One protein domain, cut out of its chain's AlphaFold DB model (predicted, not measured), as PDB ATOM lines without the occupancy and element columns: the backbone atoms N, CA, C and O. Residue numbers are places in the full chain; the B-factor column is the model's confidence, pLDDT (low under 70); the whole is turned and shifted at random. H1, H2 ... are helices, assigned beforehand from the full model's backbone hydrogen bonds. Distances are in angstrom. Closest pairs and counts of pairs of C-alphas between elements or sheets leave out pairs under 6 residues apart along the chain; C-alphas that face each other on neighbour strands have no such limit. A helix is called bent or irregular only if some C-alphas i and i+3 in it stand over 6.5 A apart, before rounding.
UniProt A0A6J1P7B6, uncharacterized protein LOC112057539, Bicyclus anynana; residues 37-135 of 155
ATOM      1  N   LEU A  37      98.170 125.250 136.376       91.19
ATOM      2  CA  LEU A  37      98.913 126.205 137.191       91.19
ATOM      3  C   LEU A  37      99.766 127.099 136.297       91.19
ATOM      4  O   LEU A  37     100.270 126.672 135.254       91.19
ATOM      5  N   GLY A  38      99.943 128.341 136.726       91.00
ATOM      6  CA  GLY A  38     100.696 129.347 135.997       91.00
ATOM      7  C   GLY A  38     100.739 130.674 136.755       91.00
ATOM      8  O   GLY A  38      99.968 130.866 137.698       91.00
ATOM      9  N   PRO A  39     101.652 131.575 136.370       89.56
ATOM     10  CA  PRO A  39     101.735 132.910 136.944       89.56
ATOM     11  C   PRO A  39     100.521 133.759 136.552       89.56
ATOM     12  O   PRO A  39      99.953 133.594 135.473       89.56
ATOM     13  N   ASN A  40     100.153 134.695 137.425       85.38
ATOM     14  CA  ASN A  40      99.181 135.739 137.108       85.38
ATOM     15  C   ASN A  40      99.823 136.785 136.171       85.38
ATOM     16  O   ASN A  40     101.039 136.978 136.212       85.38
ATOM     17  N   SER A  41      99.015 137.487 135.375       79.62
ATOM     18  CA  SER A  41      99.417 138.585 134.486       79.62
ATOM     19  C   SER A  41     100.200 139.693 135.181       79.62
ATOM     20  O   SER A  41     101.131 140.221 134.585       79.62
ATOM     21  N   ASP A  42      99.898 139.972 136.450       81.06
ATOM     22  CA  ASP A  42     100.577 141.015 137.233       81.06
ATOM     23  C   ASP A  42     101.802 140.493 138.010       81.06
ATOM     24  O   ASP A  42     102.351 141.177 138.874       81.06
ATOM     25  N   THR A  43     102.234 139.254 137.752       82.75
ATOM     26  CA  THR A  43     103.384 138.661 138.453       82.75
ATOM     27  C   THR A  43     104.688 139.118 137.808       82.75
ATOM     28  O   THR A  43     104.804 139.181 136.585       82.75
ATOM     29  N   SER A  44     105.722 139.351 138.621       85.50
ATOM     30  CA  SER A  44     107.096 139.450 138.120       85.50
ATOM     31  C   SER A  44     107.493 138.190 137.340       85.50
ATOM     32  O   SER A  44     106.927 137.119 137.550       85.50
ATOM     33  N   LEU A  45     108.527 138.273 136.501       89.19
ATOM     34  CA  LEU A  45     109.043 137.104 135.794       89.19
ATOM     35  C   LEU A  45     109.371 135.959 136.773       89.19
ATOM     36  O   LEU A  45     110.144 136.136 137.715       89.19
ATOM     37  N   VAL A  46     108.804 134.777 136.530       92.06
ATOM     38  CA  VAL A  46     109.057 133.557 137.310       92.06
ATOM     39  C   VAL A  46     109.626 132.456 136.431       92.06
ATOM     40  O   VAL A  46     109.425 132.434 135.216       92.06
ATOM     41  N   CYS A  47     110.314 131.501 137.049       93.44
ATOM     42  CA  CYS A  47     110.750 130.299 136.364       93.44
ATOM     43  C   CYS A  47     109.544 129.442 135.964       93.44
ATOM     44  O   CYS A  47     108.747 129.046 136.810       93.44
ATOM     45  N   PHE A  48     109.451 129.064 134.686       93.69
ATOM     46  CA  PHE A  48     108.330 128.256 134.188       93.69
ATOM     47  C   PHE A  48     108.341 126.813 134.709       93.69
ATOM     48  O   PHE A  48     107.327 126.127 134.594       93.69
ATOM     49  N   ASN A  49     109.460 126.361 135.290       94.25
ATOM     50  CA  ASN A  49     109.560 125.068 135.958       94.25
ATOM     51  C   ASN A  49     109.091 125.109 137.403       94.25
ATOM     52  O   ASN A  49     108.361 124.214 137.783       94.25
ATOM     53  N   CYS A  50     109.525 126.080 138.204       93.50
ATOM     54  CA  CYS A  50     109.383 126.005 139.660       93.50
ATOM     55  C   CYS A  50     108.639 127.196 140.288       93.50
ATOM     56  O   CYS A  50     108.466 127.231 141.500       93.50
ATOM     57  N   TYR A  51     108.232 128.175 139.473       92.25
ATOM     58  CA  TYR A  51     107.582 129.435 139.859       92.25
ATOM     59  C   TYR A  51     108.347 130.332 140.835       92.25
ATOM     60  O   TYR A  51     107.804 131.338 141.288       92.25
ATOM     61  N   LEU A  52     109.614 130.034 141.128       91.38
ATOM     62  CA  LEU A  52     110.446 130.970 141.874       91.38
ATOM     63  C   LEU A  52     110.695 132.241 141.038       91.38
ATOM     64  O   LEU A  52     110.904 132.133 139.821       91.38
ATOM     65  N   PRO A  53     110.690 133.433 141.664       90.62
ATOM     66  CA  PRO A  53     110.990 134.688 140.984       90.62
ATOM     67  C   PRO A  53     112.373 134.688 140.322       90.62
ATOM     68  O   PRO A  53     113.372 134.296 140.924       90.62
ATOM     69  N   LEU A  54     112.442 135.185 139.089       90.50
ATOM     70  CA  LEU A  54     113.677 135.373 138.330       90.50
ATOM     71  C   LEU A  54     114.120 136.838 138.448       90.50
ATOM     72  O   LEU A  54     113.852 137.653 137.572       90.50
ATOM     73  N   ILE A  55     114.768 137.172 139.567       80.31
ATOM     74  CA  ILE A  55     115.017 138.566 139.979       80.31
ATOM     75  C   ILE A  55     116.138 139.228 139.164       80.31
ATOM     76  O   ILE A  55     116.024 140.388 138.783       80.31
ATOM     77  N   SER A  56     117.242 138.520 138.917       73.06
ATOM     78  CA  SER A  56     118.477 139.138 138.399       73.06
ATOM     79  C   SER A  56     119.118 138.401 137.227       73.06
ATOM     80  O   SER A  56     119.748 139.034 136.383       73.06
ATOM     81  N   LYS A  57     118.966 137.077 137.133       80.62
ATOM     82  CA  LYS A  57     119.445 136.278 135.998       80.62
ATOM     83  C   LYS A  57     118.453 135.165 135.703       80.62
ATOM     84  O   LYS A  57     118.005 134.471 136.611       80.62
ATOM     85  N   PHE A  58     118.171 134.963 134.424       90.69
ATOM     86  CA  PHE A  58     117.475 133.784 133.932       90.69
ATOM     87  C   PHE A  58     118.171 133.267 132.682       90.69
ATOM     88  O   PHE A  58     118.897 133.997 132.005       90.69
ATOM     89  N   VAL A  59     117.939 131.996 132.380       93.44
ATOM     90  CA  VAL A  59     118.279 131.416 131.082       93.44
ATOM     91  C   VAL A  59     116.999 130.958 130.410       93.44
ATOM     92  O   VAL A  59     115.970 130.777 131.059       93.44
ATOM     93  N   VAL A  60     117.047 130.768 129.100       94.62
ATOM     94  CA  VAL A  60     115.939 130.144 128.379       94.62
ATOM     95  C   VAL A  60     116.166 128.641 128.284       94.62
ATOM     96  O   VAL A  60     117.303 128.177 128.184       94.62
ATOM     97  N   CYS A  61     115.079 127.873 128.302       95.25
ATOM     98  CA  CYS A  61     115.111 126.440 128.041       95.25
ATOM     99  C   CYS A  61     115.862 126.168 126.730       95.25
ATOM    100  O   CYS A  61     115.516 126.724 125.690       95.25
ATOM    101  N   LYS A  62     116.884 125.306 126.764       94.50
ATOM    102  CA  LYS A  62     117.750 125.036 125.601       94.50
ATOM    103  C   LYS A  62     117.005 124.385 124.429       94.50
ATOM    104  O   LYS A  62     117.426 124.539 123.289       94.50
ATOM    105  N   ASN A  63     115.898 123.694 124.707       95.12
ATOM    106  CA  ASN A  63     115.145 122.937 123.707       95.12
ATOM    107  C   ASN A  63     114.202 123.825 122.885       95.12
ATOM    108  O   ASN A  63     114.212 123.765 121.659       95.12
ATOM    109  N   CYS A  64     113.390 124.656 123.546       95.88
ATOM    110  CA  CYS A  64     112.481 125.577 122.854       95.88
ATOM    111  C   CYS A  64     113.116 126.945 122.586       95.88
ATOM    112  O   CYS A  64     112.743 127.638 121.644       95.88
ATOM    113  N   GLY A  65     114.093 127.338 123.405       94.75
ATOM    114  CA  GLY A  65     114.765 128.626 123.326       94.75
ATOM    115  C   GLY A  65     113.850 129.814 123.605       94.75
ATOM    116  O   GLY A  65     114.134 130.868 123.043       94.75
ATOM    117  N   ILE A  66     112.779 129.627 124.394       94.31
ATOM    118  CA  ILE A  66     111.764 130.641 124.751       94.31
ATOM    119  C   ILE A  66     111.489 130.666 126.258       94.31
ATOM    120  O   ILE A  66     111.577 131.726 126.867       94.31
ATOM    121  N   ALA A  67     111.152 129.520 126.862       94.56
ATOM    122  CA  ALA A  67     110.670 129.475 128.240       94.56
ATOM    123  C   ALA A  67     111.762 129.908 129.243       94.56
ATOM    124  O   ALA A  67     112.830 129.286 129.260       94.56
ATOM    125  N   PRO A  68     111.521 130.932 130.080       94.06
ATOM    126  CA  PRO A  68     112.469 131.385 131.089       94.06
ATOM    127  C   PRO A  68     112.530 130.388 132.253       94.06
ATOM    128  O   PRO A  68     111.514 129.990 132.832       94.06
ATOM    129  N   ILE A  69     113.743 129.971 132.606       94.38
ATOM    130  CA  ILE A  69     114.010 129.005 133.671       94.38
ATOM    131  C   ILE A  69     115.177 129.448 134.556       94.38
ATOM    132  O   ILE A  69     115.991 130.294 134.167       94.38
ATOM    133  N   CYS A  70     115.265 128.865 135.755       94.62
ATOM    134  CA  CYS A  70     116.422 129.062 136.619       94.62
ATOM    135  C   CYS A  70     117.715 128.605 135.914       94.62
ATOM    136  O   CYS A  70     117.694 127.617 135.174       94.62
ATOM    137  N   PRO A  71     118.847 129.288 136.146       91.62
ATOM    138  CA  PRO A  71     120.152 128.831 135.681       91.62
ATOM    139  C   PRO A  71     120.616 127.581 136.448       91.62
ATOM    140  O   PRO A  71     120.384 127.474 137.651       91.62
ATOM    141  N   GLY A  72     121.316 126.670 135.760       85.56
ATOM    142  CA  GLY A  72     121.888 125.454 136.362       85.56
ATOM    143  C   GLY A  72     120.852 124.625 137.127       85.56
ATOM    144  O   GLY A  72     119.721 124.468 136.668       85.56
ATOM    145  N   ASP A  73     121.224 124.174 138.325       82.88
ATOM    146  CA  ASP A  73     120.356 123.421 139.244       82.88
ATOM    147  C   ASP A  73     119.499 124.339 140.137       82.88
ATOM    148  O   ASP A  73     119.038 123.956 141.208       82.88
ATOM    149  N   GLY A  74     119.251 125.581 139.705       85.62
ATOM    150  CA  GLY A  74     118.486 126.565 140.474       85.62
ATOM    151  C   GLY A  74     116.988 126.256 140.614       85.62
ATOM    152  O   GLY A  74     116.272 127.013 141.265       85.62
ATOM    153  N   CYS A  75     116.484 125.186 139.989       91.50
ATOM    154  CA  CYS A  75     115.164 124.637 140.304       91.50
ATOM    155  C   CYS A  75     115.326 123.583 141.411       91.50
ATOM    156  O   CYS A  75     115.908 122.539 141.117       91.50
ATOM    157  N   PRO A  76     114.797 123.803 142.630       91.62
ATOM    158  CA  PRO A  76     114.892 122.816 143.703       91.62
ATOM    159  C   PRO A  76     114.276 121.473 143.287       91.62
ATOM    160  O   PRO A  76     113.183 121.448 142.721       91.62
ATOM    161  N   GLU A  77     114.959 120.362 143.565       90.38
ATOM    162  CA  GLU A  77     114.537 119.024 143.118       90.38
ATOM    163  C   GLU A  77     113.176 118.598 143.679       90.38
ATOM    164  O   GLU A  77     112.423 117.891 143.015       90.38
ATOM    165  N   GLN A  78     112.837 119.069 144.879       90.75
ATOM    166  CA  GLN A  78     111.561 118.794 145.530       90.75
ATOM    167  C   GLN A  78     110.370 119.493 144.860       90.75
ATOM    168  O   GLN A  78     109.221 119.185 145.179       90.75
ATOM    169  N   PHE A  79     110.611 120.460 143.970       88.88
ATOM    170  CA  PHE A  79     109.543 121.154 143.261       88.88
ATOM    171  C   PHE A  79     109.199 120.434 141.960       88.88
ATOM    172  O   PHE A  79     110.067 120.062 141.167       88.88
ATOM    173  N   ALA A  80     107.896 120.289 141.714       88.75
ATOM    174  CA  ALA A  80     107.400 119.839 140.423       88.75
ATOM    175  C   ALA A  80     107.891 120.785 139.318       88.75
ATOM    176  O   ALA A  80     107.883 122.003 139.491       88.75
ATOM    177  N   LYS A  81     108.309 120.211 138.185       92.38
ATOM    178  CA  LYS A  81     108.766 120.951 137.003       92.38
ATOM    179  C   LYS A  81     107.589 121.147 136.049       92.38
ATOM    180  O   LYS A  81     107.139 120.195 135.421       92.38
ATOM    181  N   TRP A  82     107.093 122.377 135.961       94.00
ATOM    182  CA  TRP A  82     105.854 122.704 135.244       94.00
ATOM    183  C   TRP A  82     106.017 122.967 133.741       94.00
ATOM    184  O   TRP A  82     105.021 122.912 133.020       94.00
ATOM    185  N   HIS A  83     107.231 123.226 133.239       94.94
ATOM    186  CA  HIS A  83     107.460 123.395 131.801       94.94
ATOM    187  C   HIS A  83     107.387 122.030 131.103       94.94
ATOM    188  O   HIS A  83     108.371 121.292 131.029       94.94
ATOM    189  N   SER A  84     106.192 121.672 130.633       94.25
ATOM    190  CA  SER A  84     105.926 120.363 130.040       94.25
ATOM    191  C   SER A  84     106.573 120.208 128.660       94.25
ATOM    192  O   SER A  84     106.916 121.179 127.982       94.25
ATOM    193  N   ARG A  85     106.698 118.959 128.197       94.50
ATOM    194  CA  ARG A  85     107.189 118.666 126.843       94.50
ATOM    195  C   ARG A  85     106.297 119.277 125.759       94.50
ATOM    196  O   ARG A  85     106.819 119.864 124.823       94.50
ATOM    197  N   GLN A  86     104.977 119.186 125.914       93.88
ATOM    198  CA  GLN A  86     104.018 119.762 124.965       93.88
ATOM    199  C   GLN A  86     104.153 121.290 124.888       93.88
ATOM    200  O   GLN A  86     104.180 121.852 123.797       93.88
ATOM    201  N   GLU A  87     104.313 121.960 126.035       95.00
ATOM    202  CA  GLU A  87     104.583 123.401 126.089       95.00
ATOM    203  C   GLU A  87     105.926 123.750 125.428       95.00
ATOM    204  O   GLU A  87     106.029 124.720 124.675       95.00
ATOM    205  N   CYS A  88     106.960 122.940 125.667       96.12
ATOM    206  CA  CYS A  88     108.266 123.095 125.033       96.12
ATOM    207  C   CYS A  88     108.182 122.969 123.503       96.12
ATOM    208  O   CYS A  88     108.724 123.816 122.789       96.12
ATOM    209  N   ASP A  89     107.489 121.951 122.997       95.94
ATOM    210  CA  ASP A  89     107.316 121.723 121.561       95.94
ATOM    211  C   ASP A  89     106.488 122.845 120.916       95.94
ATOM    212  O   ASP A  89     106.857 123.354 119.854       95.94
ATOM    213  N   PHE A  90     105.436 123.320 121.595       94.69
ATOM    214  CA  PHE A  90     104.660 124.483 121.167       94.69
ATOM    215  C   PHE A  90     105.546 125.726 121.010       94.69
ATOM    216  O   PHE A  90     105.570 126.341 119.943       94.69
ATOM    217  N   PHE A  91     106.333 126.070 122.034       95.38
ATOM    218  CA  PHE A  91     107.221 127.230 121.965       95.38
ATOM    219  C   PHE A  91     108.327 127.080 120.921       95.38
ATOM    220  O   PHE A  91     108.672 128.058 120.256       95.38
ATOM    221  N   ARG A  92     108.874 125.873 120.743       96.00
ATOM    222  CA  ARG A  92     109.863 125.595 119.698       96.00
ATOM    223  C   ARG A  92     109.274 125.872 118.315       96.00
ATOM    224  O   ARG A  92     109.896 126.574 117.522       96.00
ATOM    225  N   ASN A  93     108.071 125.370 118.047       94.75
ATOM    226  CA  ASN A  93     107.375 125.593 116.781       94.75
ATOM    227  C   ASN A  93     107.035 127.071 116.573       94.75
ATOM    228  O   ASN A  93     107.227 127.598 115.480       94.75
ATOM    229  N   LEU A  94     106.587 127.760 117.624       91.88
ATOM    230  CA  LEU A  94     106.293 129.188 117.572       91.88
ATOM    231  C   LEU A  94     107.544 130.004 117.209       91.88
ATOM    232  O   LEU A  94     107.501 130.844 116.312       91.88
ATOM    233  N   LYS A  95     108.685 129.704 117.837       93.12
ATOM    234  CA  LYS A  95     109.970 130.331 117.513       93.12
ATOM    235  C   LYS A  95     110.386 130.085 116.062       93.12
ATOM    236  O   LYS A  95     110.785 131.028 115.388       93.12
ATOM    237  N   LEU A  96     110.289 128.845 115.581       93.06
ATOM    238  CA  LEU A  96     110.697 128.476 114.220       93.06
ATOM    239  C   LEU A  96     109.797 129.098 113.144       93.06
ATOM    240  O   LEU A  96     110.300 129.566 112.128       93.06
ATOM    241  N   ASN A  97     108.484 129.136 113.376       93.12
ATOM    242  CA  ASN A  97     107.510 129.548 112.362       93.12
ATOM    243  C   ASN A  97     107.187 131.046 112.395       93.12
ATOM    244  O   ASN A  97     106.781 131.607 111.379       93.12
ATOM    245  N   LYS A  98     107.295 131.689 113.564       89.69
ATOM    246  CA  LYS A  98     106.912 133.096 113.775       89.69
ATOM    247  C   LYS A  98     108.065 133.981 114.241       89.69
ATOM    248  O   LYS A  98     107.861 135.173 114.429       89.69
ATOM    249  N   GLY A  99     109.261 133.425 114.449       88.62
ATOM    250  CA  GLY A  99     110.420 134.193 114.910       88.62
ATOM    251  C   GLY A  99     110.242 134.788 116.309       88.62
ATOM    252  O   GLY A  99     110.902 135.766 116.647       88.62
ATOM    253  N   THR A 100     109.334 134.234 117.122       88.00
ATOM    254  CA  THR A 100     109.028 134.769 118.453       88.00
ATOM    255  C   THR A 100     110.275 134.802 119.329       88.00
ATOM    256  O   THR A 100     111.044 133.841 119.386       88.00
ATOM    257  N   SER A 101     110.466 135.916 120.035       89.88
ATOM    258  CA  SER A 101     111.571 136.073 120.974       89.88
ATOM    259  C   SER A 101     111.172 135.583 122.374       89.88
ATOM    260  O   SER A 101     109.999 135.673 122.743       89.88
ATOM    261  N   PRO A 102     112.125 135.139 123.211       85.69
ATOM    262  CA  PRO A 102     111.857 134.869 124.626       85.69
ATOM    263  C   PRO A 102     111.219 136.056 125.349       85.69
ATOM    264  O   PRO A 102     110.396 135.880 126.243       85.69
ATOM    265  N   MET A 103     111.586 137.274 124.942       87.19
ATOM    266  CA  MET A 103     111.150 138.501 125.592       87.19
ATOM    267  C   MET A 103     109.658 138.772 125.397       87.19
ATOM    268  O   MET A 103     109.016 139.318 126.287       87.19
ATOM    269  N   THR A 104     109.077 138.257 124.309       85.44
ATOM    270  CA  THR A 104     107.626 138.238 124.107       85.44
ATOM    271  C   THR A 104     106.916 137.491 125.239       85.44
ATOM    272  O   THR A 104     105.916 137.982 125.752       85.44
ATOM    273  N   MET A 105     107.444 136.344 125.685       82.25
ATOM    274  CA  MET A 105     106.855 135.599 126.806       82.25
ATOM    275  C   MET A 105     107.116 136.259 128.158       82.25
ATOM    276  O   MET A 105     106.260 136.185 129.034       82.25
ATOM    277  N   VAL A 106     108.261 136.923 128.335       82.75
ATOM    278  CA  VAL A 106     108.552 137.684 129.563       82.75
ATOM    279  C   VAL A 106     107.543 138.817 129.758       82.75
ATOM    280  O   VAL A 106     107.045 139.003 130.862       82.75
ATOM    281  N   GLN A 107     107.208 139.535 128.685       83.50
ATOM    282  CA  GLN A 107     106.230 140.627 128.713       83.50
ATOM    283  C   GLN A 107     104.780 140.144 128.853       83.50
ATOM    284  O   GLN A 107     103.916 140.916 129.249       83.50
ATOM    285  N   ASN A 108     104.511 138.874 128.541       83.62
ATOM    286  CA  ASN A 108     103.169 138.291 128.515       83.62
ATOM    287  C   ASN A 108     103.077 137.062 129.425       83.62
ATOM    288  O   ASN A 108     102.471 136.050 129.070       83.62
ATOM    289  N   VAL A 109     103.707 137.129 130.600       84.31
ATOM    290  CA  VAL A 109     103.845 135.977 131.498       84.31
ATOM    291  C   VAL A 109     102.483 135.381 131.891       84.31
ATOM    292  O   VAL A 109     102.342 134.159 131.943       84.31
ATOM    293  N   GLY A 110     101.454 136.220 132.062       83.44
ATOM    294  CA  GLY A 110     100.086 135.792 132.380       83.44
ATOM    295  C   GLY A 110      99.406 134.963 131.292       83.44
ATOM    296  O   GLY A 110      98.562 134.119 131.592       83.44
ATOM    297  N   SER A 111      99.816 135.117 130.029       88.00
ATOM    298  CA  SER A 111      99.282 134.321 128.919       88.00
ATOM    299  C   SER A 111      99.666 132.842 129.023       88.00
ATOM    300  O   SER A 111      99.033 131.997 128.389       88.00
ATOM    301  N   LEU A 112     100.666 132.497 129.847       91.88
ATOM    302  CA  LEU A 112     101.088 131.114 130.066       91.88
ATOM    303  C   LEU A 112      99.967 130.247 130.650       91.88
ATOM    304  O   LEU A 112      99.809 129.098 130.241       91.88
ATOM    305  N   LEU A 113      99.178 130.786 131.586       92.56
ATOM    306  CA  LEU A 113      98.089 130.038 132.215       92.56
ATOM    307  C   LEU A 113      97.020 129.653 131.182       92.56
ATOM    308  O   LEU A 113      96.587 128.501 131.132       92.56
ATOM    309  N   VAL A 114      96.654 130.604 130.317       92.06
ATOM    310  CA  VAL A 114      95.692 130.393 129.226       92.06
ATOM    311  C   VAL A 114      96.238 129.389 128.214       92.06
ATOM    312  O   VAL A 114      95.534 128.451 127.852       92.06
ATOM    313  N   LEU A 115      97.505 129.524 127.807       92.62
ATOM    314  CA  LEU A 115      98.154 128.567 126.909       92.62
ATOM    315  C   LEU A 115      98.093 127.140 127.472       92.62
ATOM    316  O   LEU A 115      97.723 126.217 126.754       92.62
ATOM    317  N   ARG A 116      98.411 126.950 128.756       94.19
ATOM    318  CA  ARG A 116      98.351 125.631 129.402       94.19
ATOM    319  C   ARG A 116      96.941 125.056 129.410       94.19
ATOM    320  O   ARG A 116      96.785 123.869 129.135       94.19
ATOM    321  N   ALA A 117      95.931 125.884 129.679       94.00
ATOM    322  CA  ALA A 117      94.539 125.453 129.601       94.00
ATOM    323  C   ALA A 117      94.186 124.999 128.176       94.00
ATOM    324  O   ALA A 117      93.607 123.934 128.001       94.00
ATOM    325  N   LEU A 118      94.603 125.744 127.147       94.19
ATOM    326  CA  LEU A 118      94.363 125.375 125.749       94.19
ATOM    327  C   LEU A 118      95.090 124.085 125.342       94.19
ATOM    328  O   LEU A 118      94.520 123.254 124.642       94.19
ATOM    329  N   LEU A 119      96.324 123.865 125.807       93.56
ATOM    330  CA  LEU A 119      97.060 122.625 125.530       93.56
ATOM    331  C   LEU A 119      96.344 121.386 126.103       93.56
ATOM    332  O   LEU A 119      96.388 120.317 125.487       93.56
ATOM    333  N   LYS A 120      95.610 121.536 127.216       92.25
ATOM    334  CA  LYS A 120      94.789 120.463 127.801       92.25
ATOM    335  C   LYS A 120      93.638 120.001 126.911       92.25
ATOM    336  O   LYS A 120      93.186 118.873 127.081       92.25
ATOM    337  N   GLN A 121      93.211 120.799 125.931       93.00
ATOM    338  CA  GLN A 121      92.187 120.390 124.968       93.00
ATOM    339  C   GLN A 121      92.574 119.105 124.218       93.00
ATOM    340  O   GLN A 121      91.718 118.255 123.978       93.00
ATOM    341  N   ASN A 122      93.858 118.954 123.880       89.31
ATOM    342  CA  ASN A 122      94.365 117.785 123.156       89.31
ATOM    343  C   ASN A 122      94.833 116.666 124.098       89.31
ATOM    344  O   ASN A 122      94.711 115.492 123.762       89.31
ATOM    345  N   ASP A 123      95.377 117.028 125.263       88.25
ATOM    346  CA  ASP A 123      95.959 116.089 126.232       88.25
ATOM    347  C   ASP A 123      94.903 115.397 127.107       88.25
ATOM    348  O   ASP A 123      95.046 114.235 127.481       88.25
ATOM    349  N   SER A 124      93.831 116.109 127.463       92.44
ATOM    350  CA  SER A 124      92.816 115.639 128.414       92.44
ATOM    351  C   SER A 124      91.407 116.109 128.008       92.44
ATOM    352  O   SER A 124      90.805 116.938 128.697       92.44
ATOM    353  N   PRO A 125      90.830 115.586 126.903       93.56
ATOM    354  CA  PRO A 125      89.564 116.083 126.350       93.56
ATOM    355  C   PRO A 125      88.379 116.018 127.323       93.56
ATOM    356  O   PRO A 125      87.492 116.871 127.286       93.56
ATOM    357  N   GLN A 126      88.347 115.018 128.207       94.56
ATOM    358  CA  GLN A 126      87.303 114.871 129.223       94.56
ATOM    359  C   GLN A 126      87.397 115.964 130.294       94.56
ATOM    360  O   GLN A 126      86.381 116.558 130.640       94.56
ATOM    361  N   GLU A 127      88.604 116.263 130.783       93.56
ATOM    362  CA  GLU A 127      88.828 117.357 131.737       93.56
ATOM    363  C   GLU A 127      88.525 118.710 131.084       93.56
ATOM    364  O   GLU A 127      87.832 119.540 131.668       93.56
ATOM    365  N   TRP A 128      88.958 118.900 129.832       95.31
ATOM    366  CA  TRP A 128      88.647 120.091 129.040       95.31
ATOM    367  C   TRP A 128      87.142 120.294 128.863       95.31
ATOM    368  O   TRP A 128      86.660 121.423 128.945       95.31
ATOM    369  N   LYS A 129      86.378 119.214 128.655       95.25
ATOM    370  CA  LYS A 129      84.917 119.285 128.562       95.25
ATOM    371  C   LYS A 129      84.313 119.839 129.852       95.25
ATOM    372  O   LYS A 129      83.491 120.739 129.763       95.25
ATOM    373  N   VAL A 130      84.752 119.355 131.016       93.88
ATOM    374  CA  VAL A 130      84.287 119.854 132.324       93.88
ATOM    375  C   VAL A 130      84.711 121.308 132.542       93.88
ATOM    376  O   VAL A 130      83.888 122.134 132.932       93.88
ATOM    377  N   PHE A 131      85.967 121.651 132.239       94.88
ATOM    378  CA  PHE A 131      86.479 123.023 132.321       94.88
ATOM    379  C   PHE A 131      85.678 123.989 131.435       94.88
ATOM    380  O   PHE A 131      85.383 125.112 131.835       94.88
ATOM    381  N   SER A 132      85.267 123.531 130.253       94.19
ATOM    382  CA  SER A 132      84.484 124.319 129.296       94.19
ATOM    383  C   SER A 132      83.039 124.575 129.748       94.19
ATOM    384  O   SER A 132      82.349 125.377 129.128       94.19
ATOM    385  N   GLU A 133      82.565 123.929 130.820       94.38
ATOM    386  CA  GLU A 133      81.264 124.235 131.431       94.38
ATOM    387  C   GLU A 133      81.323 125.429 132.399       94.38
ATOM    388  O   GLU A 133      80.286 125.830 132.939       94.38
ATOM    389  N   LEU A 134      82.514 125.967 132.688       94.69
ATOM    390  CA  LEU A 134      82.655 127.150 133.532       94.69
ATOM    391  C   LEU A 134      81.907 128.337 132.920       94.69
ATOM    392  O   LEU A 134      81.960 128.592 131.717       94.69
ATOM    393  N   GLU A 135      81.208 129.075 133.778       94.38
ATOM    394  CA  GLU A 135      80.467 130.257 133.363       94.38
ATOM    395  C   GLU A 135      81.441 131.350 132.908       94.38
ATOM    396  O   GLU A 135      82.347 131.753 133.639       94.38
TER     397      GLU A 135
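What this domain is: This is residues 37 to 135 of the 155 residues of the protein "uncharacterized protein LOC112057539" of Bicyclus anynana (UniProt A0A6J1P7B6). A lobe of loops, residues 37 to 84, makes one end of this domain, and the V-shaped helical hairpin of H3 and H4 reaches away from it to the other end. H1 points off to one side, crosswise to the long axis between these ends, the short H2 is level with the loops along that axis, and within the lobe a small antiparallel pairing joins residues 59 to 60 with residues 68 to 69. The printed part has 99 residues, with four named helices in the order H1, H2, H3, H4 and no named strand; the class is all helix, though the helices hold 40 of the 99 residues. It is compact, with a radius of gyration of the C-alphas of 13.9 A and spans of 41 by 33 by 25 A.

Where its parts are: Residues 37 to 84 have no named element; C-alpha 37 is at (98.913, 126.205, 137.191). H1, residues 85 to 98, begins at C-alpha 85 (107.189, 118.666, 126.843) and is 19.5 A long. H2 is residues 102 to 107, 9.0 A. H3, residues 111 to 123, is 18.7 A long and neither bent nor irregular, but only just: C-alphas 119 and 122 are 6.0 A apart. H4, residues 125 to 131, 9.7 A, ends at C-alpha 131 (86.479, 123.023, 132.321).

How they stand to each other: H1, with residues 86 to 87 alone, only just touches residues 116 to 119 of H3, with 3 pairs of C-alphas within 8 A; the closest C-alphas, of Glu 87 and Arg 116, are 7.4 A apart. Their tilt is 67 degrees, steep but only just short of about perpendicular, opposite ways. H2 and H3 are close but not clearly touching; their closest C-alphas, of Met 105 and Ser 111, are 8.0 A apart. H3, with residues 117 to 121 alone, touches H4 in a hairpin, opposite ways at a steep tilt of 44 degrees; the closest C-alphas, of Gln 121 and Trp 128, are 5.4 A apart. H1 is apart from H2 and H4, and H2 from H4. In H1, H2 and H4 every O i to N i+4 pair is within hydrogen-bond range; in H3, 7 of 9 are.

The domain as a whole: The C-alphas farthest apart, of Gly 72 and Glu 135, are 41.8 A apart. The printed part has no cut, and the three links between helices are tight. The mean pLDDT of the printed part is 90.9, and no printed residue is under 70.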